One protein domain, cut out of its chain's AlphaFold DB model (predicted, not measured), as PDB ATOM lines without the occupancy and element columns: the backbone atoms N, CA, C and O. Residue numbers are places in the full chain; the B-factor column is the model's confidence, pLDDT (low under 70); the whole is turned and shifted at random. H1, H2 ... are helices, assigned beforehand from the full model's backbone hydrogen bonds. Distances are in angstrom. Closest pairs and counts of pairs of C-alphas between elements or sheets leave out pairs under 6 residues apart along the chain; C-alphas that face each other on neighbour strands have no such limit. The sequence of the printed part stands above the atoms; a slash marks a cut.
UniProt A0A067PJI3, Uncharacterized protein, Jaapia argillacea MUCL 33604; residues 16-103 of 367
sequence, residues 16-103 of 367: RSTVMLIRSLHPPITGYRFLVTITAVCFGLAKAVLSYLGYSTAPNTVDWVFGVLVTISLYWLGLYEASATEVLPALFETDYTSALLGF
ATOM      1  N   ARG A  16     -25.127  44.467 -52.043       60.41
ATOM      2  CA  ARG A  16     -25.797  43.205 -52.358       60.41
ATOM      3  C   ARG A  16     -26.986  43.487 -53.269       60.41
ATOM      4  O   ARG A  16     -27.992  44.037 -52.834       60.41
ATOM      5  N   SER A  17     -26.866  43.084 -54.533       63.34
ATOM      6  CA  SER A  17     -27.923  43.201 -55.543       63.34
ATOM      7  C   SER A  17     -29.258  42.654 -55.020       63.34
ATOM      8  O   SER A  17     -29.487  41.444 -54.968       63.34
ATOM      9  N   THR A  18     -30.171  43.552 -54.645       67.75
ATOM     10  CA  THR A  18     -31.535  43.211 -54.203       67.75
ATOM     11  C   THR A  18     -32.315  42.474 -55.292       67.75
ATOM     12  O   THR A  18     -33.207  41.682 -54.992       67.75
ATOM     13  N   VAL A  19     -31.914  42.647 -56.555       69.12
ATOM     14  CA  VAL A  19     -32.443  41.921 -57.718       69.12
ATOM     15  C   VAL A  19     -32.262  40.409 -57.565       69.12
ATOM     16  O   VAL A  19     -33.129  39.649 -57.990       69.12
ATOM     17  N   MET A  20     -31.178  39.956 -56.929       64.12
ATOM     18  CA  MET A  20     -30.936  38.529 -56.703       64.12
ATOM     19  C   MET A  20     -31.836  37.959 -55.598       64.12
ATOM     20  O   MET A  20     -32.248  36.807 -55.676       64.12
ATOM     21  N   LEU A  21     -32.194  38.778 -54.606       65.31
ATOM     22  CA  LEU A  21     -32.997  38.373 -53.448       65.31
ATOM     23  C   LEU A  21     -34.502  38.311 -53.756       65.31
ATOM     24  O   LEU A  21     -35.231  37.560 -53.118       65.31
ATOM     25  N   ILE A  22     -34.967  39.079 -54.745       76.06
ATOM     26  CA  ILE A  22     -36.385  39.135 -55.140       76.06
ATOM     27  C   ILE A  22     -36.741  38.033 -56.156       76.06
ATOM     28  O   ILE A  22     -37.907  37.669 -56.294       76.06
ATOM     29  N   ARG A  23     -35.759  37.493 -56.892       65.56
ATOM     30  CA  ARG A  23     -36.029  36.679 -58.090       65.56
ATOM     31  C   ARG A  23     -36.102  35.169 -57.850       65.56
ATOM     32  O   ARG A  23     -36.709  34.484 -58.672       65.56
ATOM     33  N   SER A  24     -35.527  34.632 -56.773       71.12
ATOM     34  CA  SER A  24     -35.547  33.188 -56.504       71.12
ATOM     35  C   SER A  24     -36.220  32.856 -55.173       71.12
ATOM     36  O   SER A  24     -35.893  33.408 -54.129       71.12
ATOM     37  N   LEU A  25     -37.144  31.890 -55.208       84.12
ATOM     38  CA  LEU A  25     -37.812  31.355 -54.012       84.12
ATOM     39  C   LEU A  25     -36.841  30.609 -53.072       84.12
ATOM     40  O   LEU A  25     -37.173  30.326 -51.926       84.12
ATOM     41  N   HIS A  26     -35.650  30.277 -53.573       82.38
ATOM     42  CA  HIS A  26     -34.612  29.539 -52.869       82.38
ATOM     43  C   HIS A  26     -33.315  30.358 -52.866       82.38
ATOM     44  O   HIS A  26     -33.019  31.022 -53.868       82.38
ATOM     45  N   PRO A  27     -32.531  30.324 -51.773       84.00
ATOM     46  CA  PRO A  27     -31.223  30.963 -51.742       84.00
ATOM     47  C   PRO A  27     -30.295  30.304 -52.780       84.00
ATOM     48  O   PRO A  27     -30.275  29.073 -52.860       84.00
ATOM     49  N   PRO A  28     -29.527  31.086 -53.562       86.88
ATOM     50  CA  PRO A  28     -28.650  30.540 -54.595       86.88
ATOM     51  C   PRO A  28     -27.588  29.617 -53.985       86.88
ATOM     52  O   PRO A  28     -27.014  29.911 -52.927       86.88
ATOM     53  N   ILE A  29     -27.305  28.500 -54.660       90.44
ATOM     54  CA  ILE A  29     -26.222  27.591 -54.276       90.44
ATOM     55  C   ILE A  29     -24.925  28.153 -54.850       90.44
ATOM     56  O   ILE A  29     -24.544  27.875 -55.986       90.44
ATOM     57  N   THR A  30     -24.254  28.973 -54.050       90.38
ATOM     58  CA  THR A  30     -22.947  29.536 -54.399       90.38
ATOM     59  C   THR A  30     -21.842  28.494 -54.225       90.38
ATOM     60  O   THR A  30     -21.978  27.529 -53.462       90.38
ATOM     61  N   GLY A  31     -20.712  28.694 -54.905       85.06
ATOM     62  CA  GLY A  31     -19.548  27.810 -54.794       85.06
ATOM     63  C   GLY A  31     -19.022  27.700 -53.358       85.06
ATOM     64  O   GLY A  31     -18.655  26.610 -52.924       85.06
ATOM     65  N   TYR A  32     -19.060  28.789 -52.584       89.75
ATOM     66  CA  TYR A  32     -18.691  28.790 -51.166       89.75
ATOM     67  C   TYR A  32     -19.602  27.881 -50.332       89.75
ATOM     68  O   TYR A  32     -19.112  27.021 -49.600       89.75
ATOM     69  N   ARG A  33     -20.927  28.011 -50.482       90.94
ATOM     70  CA  ARG A  33     -21.901  27.171 -49.762       90.94
ATOM     71  C   ARG A  33     -21.722  25.698 -50.105       90.94
ATOM     72  O   ARG A  33     -21.777  24.843 -49.221       90.94
ATOM     73  N   PHE A  34     -21.454  25.409 -51.374       84.50
ATOM     74  CA  PHE A  34     -21.152  24.061 -51.836       84.50
ATOM     75  C   PHE A  34     -19.866  23.506 -51.203       84.50
ATOM     76  O   PHE A  34     -19.873  22.399 -50.667       84.50
ATOM     77  N   LEU A  35     -18.790  24.298 -51.181       82.56
ATOM     78  CA  LEU A  35     -17.502  23.929 -50.587       82.56
ATOM     79  C   LEU A  35     -17.633  23.640 -49.085       82.56
ATOM     80  O   LEU A  35     -17.166  22.599 -48.620       82.56
ATOM     81  N   VAL A  36     -18.309  24.516 -48.335       87.38
ATOM     82  CA  VAL A  36     -18.581  24.320 -46.900       87.38
ATOM     83  C   VAL A  36     -19.364  23.025 -46.671       87.38
ATOM     84  O   VAL A  36     -18.997  22.230 -45.808       87.38
ATOM     85  N   THR A  37     -20.396  22.775 -47.484       87.56
ATOM     86  CA  THR A  37     -21.243  21.578 -47.364       87.56
ATOM     87  C   THR A  37     -20.454  20.296 -47.629       87.56
ATOM     88  O   THR A  37     -20.502  19.376 -46.817       87.56
ATOM     89  N   ILE A  38     -19.676  20.236 -48.717       78.69
ATOM     90  CA  ILE A  38     -18.823  19.073 -49.018       78.69
ATOM     91  C   ILE A  38     -17.825  18.836 -47.893       78.69
ATOM     92  O   ILE A  38     -17.644  17.702 -47.460       78.69
ATOM     93  N   THR A  39     -17.190  19.897 -47.402       79.19
ATOM     94  CA  THR A  39     -16.188  19.785 -46.342       79.19
ATOM     95  C   THR A  39     -16.801  19.212 -45.067       79.19
ATOM     96  O   THR A  39     -16.220  18.311 -44.465       79.19
ATOM     97  N   ALA A  40     -18.001  19.669 -44.693       87.12
ATOM     98  CA  ALA A  40     -18.740  19.137 -43.553       87.12
ATOM     99  C   ALA A  40     -19.094  17.651 -43.734       87.12
ATOM    100  O   ALA A  40     -18.898  16.861 -42.810       87.12
ATOM    101  N   VAL A  41     -19.553  17.255 -44.928       80.56
ATOM    102  CA  VAL A  41     -19.860  15.850 -45.250       80.56
ATOM    103  C   VAL A  41     -18.605  14.983 -45.165       80.56
ATOM    104  O   VAL A  41     -18.626  13.956 -44.492       80.56
ATOM    105  N   CYS A  42     -17.501  15.397 -45.790       77.38
ATOM    106  CA  CYS A  42     -16.236  14.662 -45.763       77.38
ATOM    107  C   CYS A  42     -15.699  14.501 -44.337       77.38
ATOM    108  O   CYS A  42     -15.279  13.408 -43.959       77.38
ATOM    109  N   PHE A  43     -15.747  15.565 -43.535       81.19
ATOM    110  CA  PHE A  43     -15.327  15.538 -42.137       81.19
ATOM    111  C   PHE A  43     -16.196  14.592 -41.295       81.19
ATOM    112  O   PHE A  43     -15.668  13.731 -40.589       81.19
ATOM    113  N   GLY A  44     -17.524  14.695 -41.420       82.12
ATOM    114  CA  GLY A  44     -18.459  13.808 -40.730       82.12
ATOM    115  C   GLY A  44     -18.262  12.340 -41.114       82.12
ATOM    116  O   GLY A  44     -18.239  11.475 -40.240       82.12
ATOM    117  N   LEU A  45     -18.043  12.060 -42.403       75.50
ATOM    118  CA  LEU A  45     -17.791  10.711 -42.903       75.50
ATOM    119  C   LEU A  45     -16.466  10.148 -42.373       75.50
ATOM    120  O   LEU A  45     -16.439   9.028 -41.872       75.50
ATOM    121  N   ALA A  46     -15.378  10.926 -42.431       75.62
ATOM    122  CA  ALA A  46     -14.073  10.510 -41.920       75.62
ATOM    123  C   ALA A  46     -14.146  10.160 -40.426       75.62
ATOM    124  O   ALA A  46     -13.664   9.109 -40.002       75.62
ATOM    125  N   LYS A  47     -14.822  11.002 -39.640       81.56
ATOM    126  CA  LYS A  47     -15.059  10.754 -38.217       81.56
ATOM    127  C   LYS A  47     -15.887   9.492 -37.979       81.56
ATOM    128  O   LYS A  47     -15.528   8.686 -37.119       81.56
ATOM    129  N   ALA A  48     -16.977   9.316 -38.727       81.06
ATOM    130  CA  ALA A  48     -17.850   8.153 -38.606       81.06
ATOM    131  C   ALA A  48     -17.097   6.853 -38.911       81.06
ATOM    132  O   ALA A  48     -17.193   5.903 -38.138       81.06
ATOM    133  N   VAL A  49     -16.285   6.832 -39.975       76.62
ATOM    134  CA  VAL A  49     -15.456   5.676 -40.343       76.62
ATOM    135  C   VAL A  49     -14.439   5.355 -39.248       76.62
ATOM    136  O   VAL A  49     -14.364   4.211 -38.810       76.62
ATOM    137  N   LEU A  50     -13.695   6.349 -38.751       73.75
ATOM    138  CA  LEU A  50     -12.706   6.125 -37.688       73.75
ATOM    139  C   LEU A  50     -13.349   5.626 -36.389       73.75
ATOM    140  O   LEU A  50     -12.786   4.763 -35.719       73.75
ATOM    141  N   SER A  51     -14.534   6.141 -36.061       83.06
ATOM    142  CA  SER A  51     -15.285   5.710 -34.879       83.06
ATOM    143  C   SER A  51     -15.810   4.284 -35.046       83.06
ATOM    144  O   SER A  51     -15.720   3.486 -34.117       83.06
ATOM    145  N   TYR A  52     -16.312   3.940 -36.237       85.00
ATOM    146  CA  TYR A  52     -16.805   2.597 -36.550       85.00
ATOM    147  C   TYR A  52     -15.698   1.537 -36.476       85.00
ATOM    148  O   TYR A  52     -15.947   0.414 -36.052       85.00
ATOM    149  N   LEU A  53     -14.462   1.904 -36.826       78.38
ATOM    150  CA  LEU A  53     -13.286   1.037 -36.705       78.38
ATOM    151  C   LEU A  53     -12.769   0.886 -35.259       78.38
ATOM    152  O   LEU A  53     -11.779   0.195 -35.039       78.38
ATOM    153  N   GLY A  54     -13.415   1.513 -34.271       86.12
ATOM    154  CA  GLY A  54     -13.060   1.377 -32.855       86.12
ATOM    155  C   GLY A  54     -11.860   2.217 -32.409       86.12
ATOM    156  O   GLY A  54     -11.384   2.052 -31.286       86.12
ATOM    157  N   TYR A  55     -11.366   3.142 -33.241       74.88
ATOM    158  CA  TYR A  55     -10.308   4.058 -32.823       74.88
ATOM    159  C   TYR A  55     -10.872   5.100 -31.853       74.88
ATOM    160  O   TYR A  55     -11.688   5.933 -32.234       74.88
ATOM    161  N   SER A  56     -10.421   5.093 -30.598       84.31
ATOM    162  CA  SER A  56     -10.904   6.025 -29.567       84.31
ATOM    163  C   SER A  56     -10.267   7.419 -29.660       84.31
ATOM    164  O   SER A  56     -10.926   8.422 -29.396       84.31
ATOM    165  N   THR A  57      -8.997   7.502 -30.071       77.19
ATOM    166  CA  THR A  57      -8.244   8.771 -30.118       77.19
ATOM    167  C   THR A  57      -8.301   9.448 -31.489       77.19
ATOM    168  O   THR A  57      -8.378  10.672 -31.567       77.19
ATOM    169  N   ALA A  58      -8.307   8.678 -32.583       70.06
ATOM    170  CA  ALA A  58      -8.216   9.222 -33.941       70.06
ATOM    171  C   ALA A  58      -9.399  10.131 -34.355       70.06
ATOM    172  O   ALA A  58      -9.136  11.198 -34.916       70.06
ATOM    173  N   PRO A  59     -10.677   9.805 -34.056       79.56
ATOM    174  CA  PRO A  59     -11.805  10.700 -34.337       79.56
ATOM    175  C   PRO A  59     -11.672  12.046 -33.617       79.56
ATOM    176  O   PRO A  59     -11.941  13.088 -34.208       79.56
ATOM    177  N   ASN A  60     -11.183  12.032 -32.370       81.88
ATOM    178  CA  ASN A  60     -10.939  13.252 -31.601       81.88
ATOM    179  C   ASN A  60      -9.819  14.084 -32.234       81.88
ATOM    180  O   ASN A  60      -9.942  15.299 -32.345       81.88
ATOM    181  N   THR A  61      -8.730  13.462 -32.696       76.38
ATOM    182  CA  THR A  61      -7.665  14.185 -33.410       76.38
ATOM    183  C   THR A  61      -8.181  14.831 -34.695       76.38
ATOM    184  O   THR A  61      -7.825  15.972 -34.987       76.38
ATOM    185  N   VAL A  62      -9.051  14.140 -35.441       74.12
ATOM    186  CA  VAL A  62      -9.719  14.712 -36.618       74.12
ATOM    187  C   VAL A  62     -10.546  15.933 -36.219       74.12
ATOM    188  O   VAL A  62     -10.400  16.968 -36.868       74.12
ATOM    189  N   ASP A  63     -11.312  15.873 -35.123       83.62
ATOM    190  CA  ASP A  63     -12.053  17.030 -34.601       83.62
ATOM    191  C   ASP A  63     -11.142  18.230 -34.317       83.62
ATOM    192  O   ASP A  63     -11.466  19.345 -34.712       83.62
ATOM    193  N   TRP A  64      -9.984  18.020 -33.688       84.88
ATOM    194  CA  TRP A  64      -9.051  19.110 -33.393       84.88
ATOM    195  C   TRP A  64      -8.451  19.720 -34.659       84.88
ATOM    196  O   TRP A  64      -8.458  20.938 -34.833       84.88
ATOM    197  N   VAL A  65      -7.933  18.888 -35.562       72.69
ATOM    198  CA  VAL A  65      -7.197  19.371 -36.737       72.69
ATOM    199  C   VAL A  65      -8.141  20.020 -37.746       72.69
ATOM    200  O   VAL A  65      -7.907  21.157 -38.160       72.69
ATOM    201  N   PHE A  66      -9.227  19.340 -38.121       73.44
ATOM    202  CA  PHE A  66     -10.206  19.901 -39.054       73.44
ATOM    203  C   PHE A  66     -11.016  21.016 -38.403       73.44
ATOM    204  O   PHE A  66     -11.212  22.072 -39.009       73.44
ATOM    205  N   GLY A  67     -11.451  20.805 -37.162       78.06
ATOM    206  CA  GLY A  67     -12.248  21.774 -36.429       78.06
ATOM    207  C   GLY A  67     -11.522  23.092 -36.214       78.06
ATOM    208  O   GLY A  67     -12.192  24.113 -36.199       78.06
ATOM    209  N   VAL A  68     -10.188  23.116 -36.120       78.75
ATOM    210  CA  VAL A  68      -9.426  24.371 -36.010       78.75
ATOM    211  C   VAL A  68      -8.991  24.878 -37.382       78.75
ATOM    212  O   VAL A  68      -9.363  25.980 -37.771       78.75
ATOM    213  N   LEU A  69      -8.226  24.101 -38.153       73.69
ATOM    214  CA  LEU A  69      -7.595  24.625 -39.371       73.69
ATOM    215  C   LEU A  69      -8.608  24.901 -40.479       73.69
ATOM    216  O   LEU A  69      -8.541  25.937 -41.147       73.69
ATOM    217  N   VAL A  70      -9.548  23.981 -40.685       77.44
ATOM    218  CA  VAL A  70     -10.474  24.066 -41.815       77.44
ATOM    219  C   VAL A  70     -11.579  25.066 -41.516       77.44
ATOM    220  O   VAL A  70     -11.884  25.885 -42.377       77.44
ATOM    221  N   THR A  71     -12.121  25.091 -40.297       84.31
ATOM    222  CA  THR A  71     -13.147  26.084 -39.942       84.31
ATOM    223  C   THR A  71     -12.592  27.505 -39.944       84.31
ATOM    224  O   THR A  71     -13.253  28.386 -40.483       84.31
ATOM    225  N   ILE A  72     -11.368  27.736 -39.445       85.44
ATOM    226  CA  ILE A  72     -10.717  29.051 -39.507       85.44
ATOM    227  C   ILE A  72     -10.535  29.457 -40.969       85.44
ATOM    228  O   ILE A  72     -10.884  30.574 -41.342       85.44
ATOM    229  N   SER A  73     -10.055  28.550 -41.823       80.69
ATOM    230  CA  SER A  73      -9.875  28.833 -43.252       80.69
ATOM    231  C   SER A  73     -11.202  29.160 -43.949       80.69
ATOM    232  O   SER A  73     -11.285  30.144 -44.682       80.69
ATOM    233  N   LEU A  74     -12.257  28.379 -43.688       85.69
ATOM    234  CA  LEU A  74     -13.604  28.619 -44.216       85.69
ATOM    235  C   LEU A  74     -14.227  29.900 -43.664       85.69
ATOM    236  O   LEU A  74     -14.975  30.557 -44.384       85.69
ATOM    237  N   TYR A  75     -13.919  30.261 -42.419       91.44
ATOM    238  CA  TYR A  75     -14.347  31.506 -41.796       91.44
ATOM    239  C   TYR A  75     -13.700  32.705 -42.488       91.44
ATOM    240  O   TYR A  75     -14.412  33.594 -42.949       91.44
ATOM    241  N   TRP A  76     -12.373  32.697 -42.655       86.50
ATOM    242  CA  TRP A  76     -11.663  33.741 -43.400       86.50
ATOM    243  C   TRP A  76     -12.172  33.865 -44.830       86.50
ATOM    244  O   TRP A  76     -12.368  34.976 -45.309       86.50
ATOM    245  N   LEU A  77     -12.425  32.737 -45.495       82.31
ATOM    246  CA  LEU A  77     -13.006  32.723 -46.831       82.31
ATOM    247  C   LEU A  77     -14.434  33.298 -46.825       82.31
ATOM    248  O   LEU A  77     -14.771  34.098 -47.686       82.31
ATOM    249  N   GLY A  78     -15.245  32.961 -45.822       89.25
ATOM    250  CA  GLY A  78     -16.612  33.460 -45.652       89.25
ATOM    251  C   GLY A  78     -16.698  34.961 -45.382       89.25
ATOM    252  O   GLY A  78     -17.666  35.592 -45.795       89.25
ATOM    253  N   LEU A  79     -15.668  35.574 -44.783       85.88
ATOM    254  CA  LEU A  79     -15.599  37.035 -44.643       85.88
ATOM    255  C   LEU A  79     -15.628  37.748 -46.006       85.88
ATOM    256  O   LEU A  79     -16.131  38.868 -46.094       85.88
ATOM    257  N   TYR A  80     -15.162  37.094 -47.074       82.56
ATOM    258  CA  TYR A  80     -15.241  37.631 -48.433       82.56
ATOM    259  C   TYR A  80     -16.636  37.497 -49.064       82.56
ATOM    260  O   TYR A  80     -16.899  38.182 -50.049       82.56
ATOM    261  N   GLU A  81     -17.560  36.709 -48.495       84.31
ATOM    262  CA  GLU A  81     -18.943  36.618 -49.000       84.31
ATOM    263  C   GLU A  81     -19.662  37.975 -48.911       84.31
ATOM    264  O   GLU A  81     -20.485  38.301 -49.764       84.31
ATOM    265  N   ALA A  82     -19.328  38.796 -47.909       77.88
ATOM    266  CA  ALA A  82     -19.895  40.135 -47.740       77.88
ATOM    267  C   ALA A  82     -19.258  41.202 -48.656       77.88
ATOM    268  O   ALA A  82     -19.839  42.269 -48.819       77.88
ATOM    269  N   SER A  83     -18.093  40.920 -49.252       74.50
ATOM    270  CA  SER A  83     -17.314  41.836 -50.103       74.50
ATOM    271  C   SER A  83     -16.921  41.147 -51.418       74.50
ATOM    272  O   SER A  83     -15.765  41.183 -51.847       74.50
ATOM    273  N   ALA A  84     -17.881  40.461 -52.040       58.62
ATOM    274  CA  ALA A  84     -17.644  39.563 -53.170       58.62
ATOM    275  C   ALA A  84     -17.260  40.272 -54.484       58.62
ATOM    276  O   ALA A  84     -16.725  39.625 -55.387       58.62
ATOM    277  N   THR A  85     -17.489  41.585 -54.573       57.81
ATOM    278  CA  THR A  85     -17.545  42.341 -55.832       57.81
ATOM    279  C   THR A  85     -16.230  42.418 -56.607       57.81
ATOM    280  O   THR A  85     -16.270  42.698 -57.802       57.81
ATOM    281  N   GLU A  86     -15.070  42.122 -56.002       62.41
ATOM    282  CA  GLU A  86     -13.786  42.269 -56.712       62.41
ATOM    283  C   GLU A  86     -12.828  41.069 -56.685       62.41
ATOM    284  O   GLU A  86     -11.924  41.017 -57.520       62.41
ATOM    285  N   VAL A  87     -12.978  40.095 -55.777       68.44
ATOM    286  CA  VAL A  87     -11.895  39.110 -55.550       68.44
ATOM    287  C   VAL A  87     -12.224  37.702 -56.061       68.44
ATOM    288  O   VAL A  87     -11.312  37.003 -56.500       68.44
ATOM    289  N   LEU A  88     -13.496  37.267 -56.052       77.75
ATOM    290  CA  LEU A  88     -13.877  35.896 -56.453       77.75
ATOM    291  C   LEU A  88     -15.389  35.734 -56.765       77.75
ATOM    292  O   LEU A  88     -16.070  34.927 -56.125       77.75
ATOM    293  N   PRO A  89     -15.935  36.433 -57.779       79.56
ATOM    294  CA  PRO A  89     -17.365  36.351 -58.116       79.56
ATOM    295  C   PRO A  89     -17.806  34.919 -58.459       79.56
ATOM    296  O   PRO A  89     -18.912  34.507 -58.123       79.56
ATOM    297  N   ALA A  90     -16.905  34.101 -59.016       79.19
ATOM    298  CA  ALA A  90     -17.176  32.690 -59.280       79.19
ATOM    299  C   ALA A  90     -17.564  31.896 -58.018       79.19
ATOM    300  O   ALA A  90     -18.431  31.035 -58.076       79.19
ATOM    301  N   LEU A  91     -16.941  32.177 -56.870       82.81
ATOM    302  CA  LEU A  91     -17.174  31.417 -55.642       82.81
ATOM    303  C   LEU A  91     -18.409  31.914 -54.877       82.81
ATOM    304  O   LEU A  91     -19.105  31.110 -54.257       82.81
ATOM    305  N   PHE A  92     -18.683  33.220 -54.915       87.00
ATOM    306  CA  PHE A  92     -19.693  33.853 -54.058       87.00
ATOM    307  C   PHE A  92     -20.950  34.332 -54.789       87.00
ATOM    308  O   PHE A  92     -21.999  34.406 -54.157       87.00
ATOM    309  N   GLU A  93     -20.879  34.639 -56.085       85.31
ATOM    310  CA  GLU A  93     -22.003  35.206 -56.847       85.31
ATOM    311  C   GLU A  93     -22.580  34.228 -57.870       85.31
ATOM    312  O   GLU A  93     -23.786  34.239 -58.110       85.31
ATOM    313  N   THR A  94     -21.760  33.357 -58.463       83.31
ATOM    314  CA  THR A  94     -22.262  32.386 -59.441       83.31
ATOM    315  C   THR A  94     -23.210  31.393 -58.775       83.31
ATOM    316  O   THR A  94     -22.820  30.633 -57.887       83.31
ATOM    317  N   ASP A  95     -24.460  31.386 -59.236       88.31
ATOM    318  CA  ASP A  95     -25.454  30.400 -58.836       88.31
ATOM    319  C   ASP A  95     -25.233  29.088 -59.602       88.31
ATOM    320  O   ASP A  95     -25.443  29.006 -60.814       88.31
ATOM    321  N   TYR A  96     -24.809  28.049 -58.883       83.44
ATOM    322  CA  TYR A  96     -24.580  26.713 -59.432       83.44
ATOM    323  C   TYR A  96     -25.833  25.831 -59.400       83.44
ATOM    324  O   TYR A  96     -25.764  24.667 -59.796       83.44
ATOM    325  N   THR A  97     -26.986  26.351 -58.968       85.44
ATOM    326  CA  THR A  97     -28.231  25.575 -58.851       85.44
ATOM    327  C   THR A  97     -28.650  24.956 -60.184       85.44
ATOM    328  O   THR A  97     -29.014  23.784 -60.229       85.44
ATOM    329  N   SER A  98     -28.542  25.693 -61.293       80.56
ATOM    330  CA  SER A  98     -28.861  25.171 -62.629       80.56
ATOM    331  C   SER A  98     -27.869  24.107 -63.102       80.56
ATOM    332  O   SER A  98     -28.277  23.171 -63.779       80.56
ATOM    333  N   ALA A  99     -26.596  24.193 -62.706       75.62
ATOM    334  CA  ALA A  99     -25.603  23.159 -62.993       75.62
ATOM    335  C   ALA A  99     -25.858  21.886 -62.168       75.62
ATOM    336  O   ALA A  99     -25.726  20.782 -62.688       75.62
ATOM    337  N   LEU A 100     -26.252  22.038 -60.900       74.25
ATOM    338  CA  LEU A 100     -26.561  20.940 -59.981       74.25
ATOM    339  C   LEU A 100     -27.885  20.241 -60.300       74.25
ATOM    340  O   LEU A 100     -27.963  19.025 -60.217       74.25
ATOM    341  N   LEU A 101     -28.932  20.986 -60.654       78.38
ATOM    342  CA  LEU A 101     -30.226  20.410 -61.036       78.38
ATOM    343  C   LEU A 101     -30.231  19.961 -62.498       78.38
ATOM    344  O   LEU A 101     -30.873  18.974 -62.850       78.38
ATOM    345  N   GLY A 102     -29.471  20.651 -63.345       61.97
ATOM    346  CA  GLY A 102     -29.265  20.343 -64.753       61.97
ATOM    347  C   GLY A 102     -28.301  19.188 -64.995       61.97
ATOM    348  O   GLY A 102     -27.584  19.214 -65.988       61.97
ATOM    349  N   PHE A 103     -28.324  18.138 -64.166       56.72
ATOM    350  CA  PHE A 103     -27.629  16.859 -64.404       56.72
ATOM    351  C   PHE A 103     -28.034  16.163 -65.734       56.72
ATOM    352  O   PHE A 103     -27.594  15.047 -66.014       56.72
TER     353      PHE A 103
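This is residues 16 to 103 of the 367 residues of an uncharacterized protein of Jaapia argillacea MUCL 33604 (UniProt A0A067PJI3). Picture a long helical hairpin, H2 and H3 side by side and running opposite ways, with three short helices, H1, H4 and H5, near the open end of the hairpin. H4 packs on the first residues of H2, while H1 and H5 touch no helix. The printed part has 88 residues with five named helices, H1 to H5 in chain order, and no named strand; the class is all helix. The whole is loose, with a radius of gyration of the C-alphas of 16.7 A, and elongated, spanning 51 by 30 by 17 A.

Find C-alpha 18 at (-31.535, 43.211, -54.203), where H1, residues 18 to 23, begins. H2, residues 31 to 52, starts at (-19.548, 27.810, -54.794) and runs 31.2 A. H3, residues 58 to 83, runs 37.5 A, with a kink of 26 degrees near residue 72. H4 is residues 89 to 92, and H5, residues 97 to 101, ends at C-alpha 101, (-30.226, 20.410, -61.036).

Look first at the helical hairpin of H2 and H3: they touch at a shallow tilt of 6 degrees, opposite ways, and their closest C-alphas, of Lys 47 and Pro 59, are 5.1 A apart. H2 touches H4 with residues 31 to 32 alone; the closest C-alphas, of Gly 31 and Leu 91, are 4.4 A apart. H3 and H4 are close but not clearly touching, with the closest C-alphas, of Glu 81 and Phe 92, 5.8 A apart. H1 and H2 are apart, and so are H4 and H5. In H2 and H5 every O i to N i+4 pair is within hydrogen-bond range, against 17 of 22 in H3 and 1 of 2 in H1; H4 is too short for such a pair.

The C-alphas farthest apart, of Val 19 and Gly 54, are 51.4 A apart. The printed part has no cut and no long link. Look for pLDDT under 70 at residues 16 to 21, 23, 84 to 87 and 102 to 103.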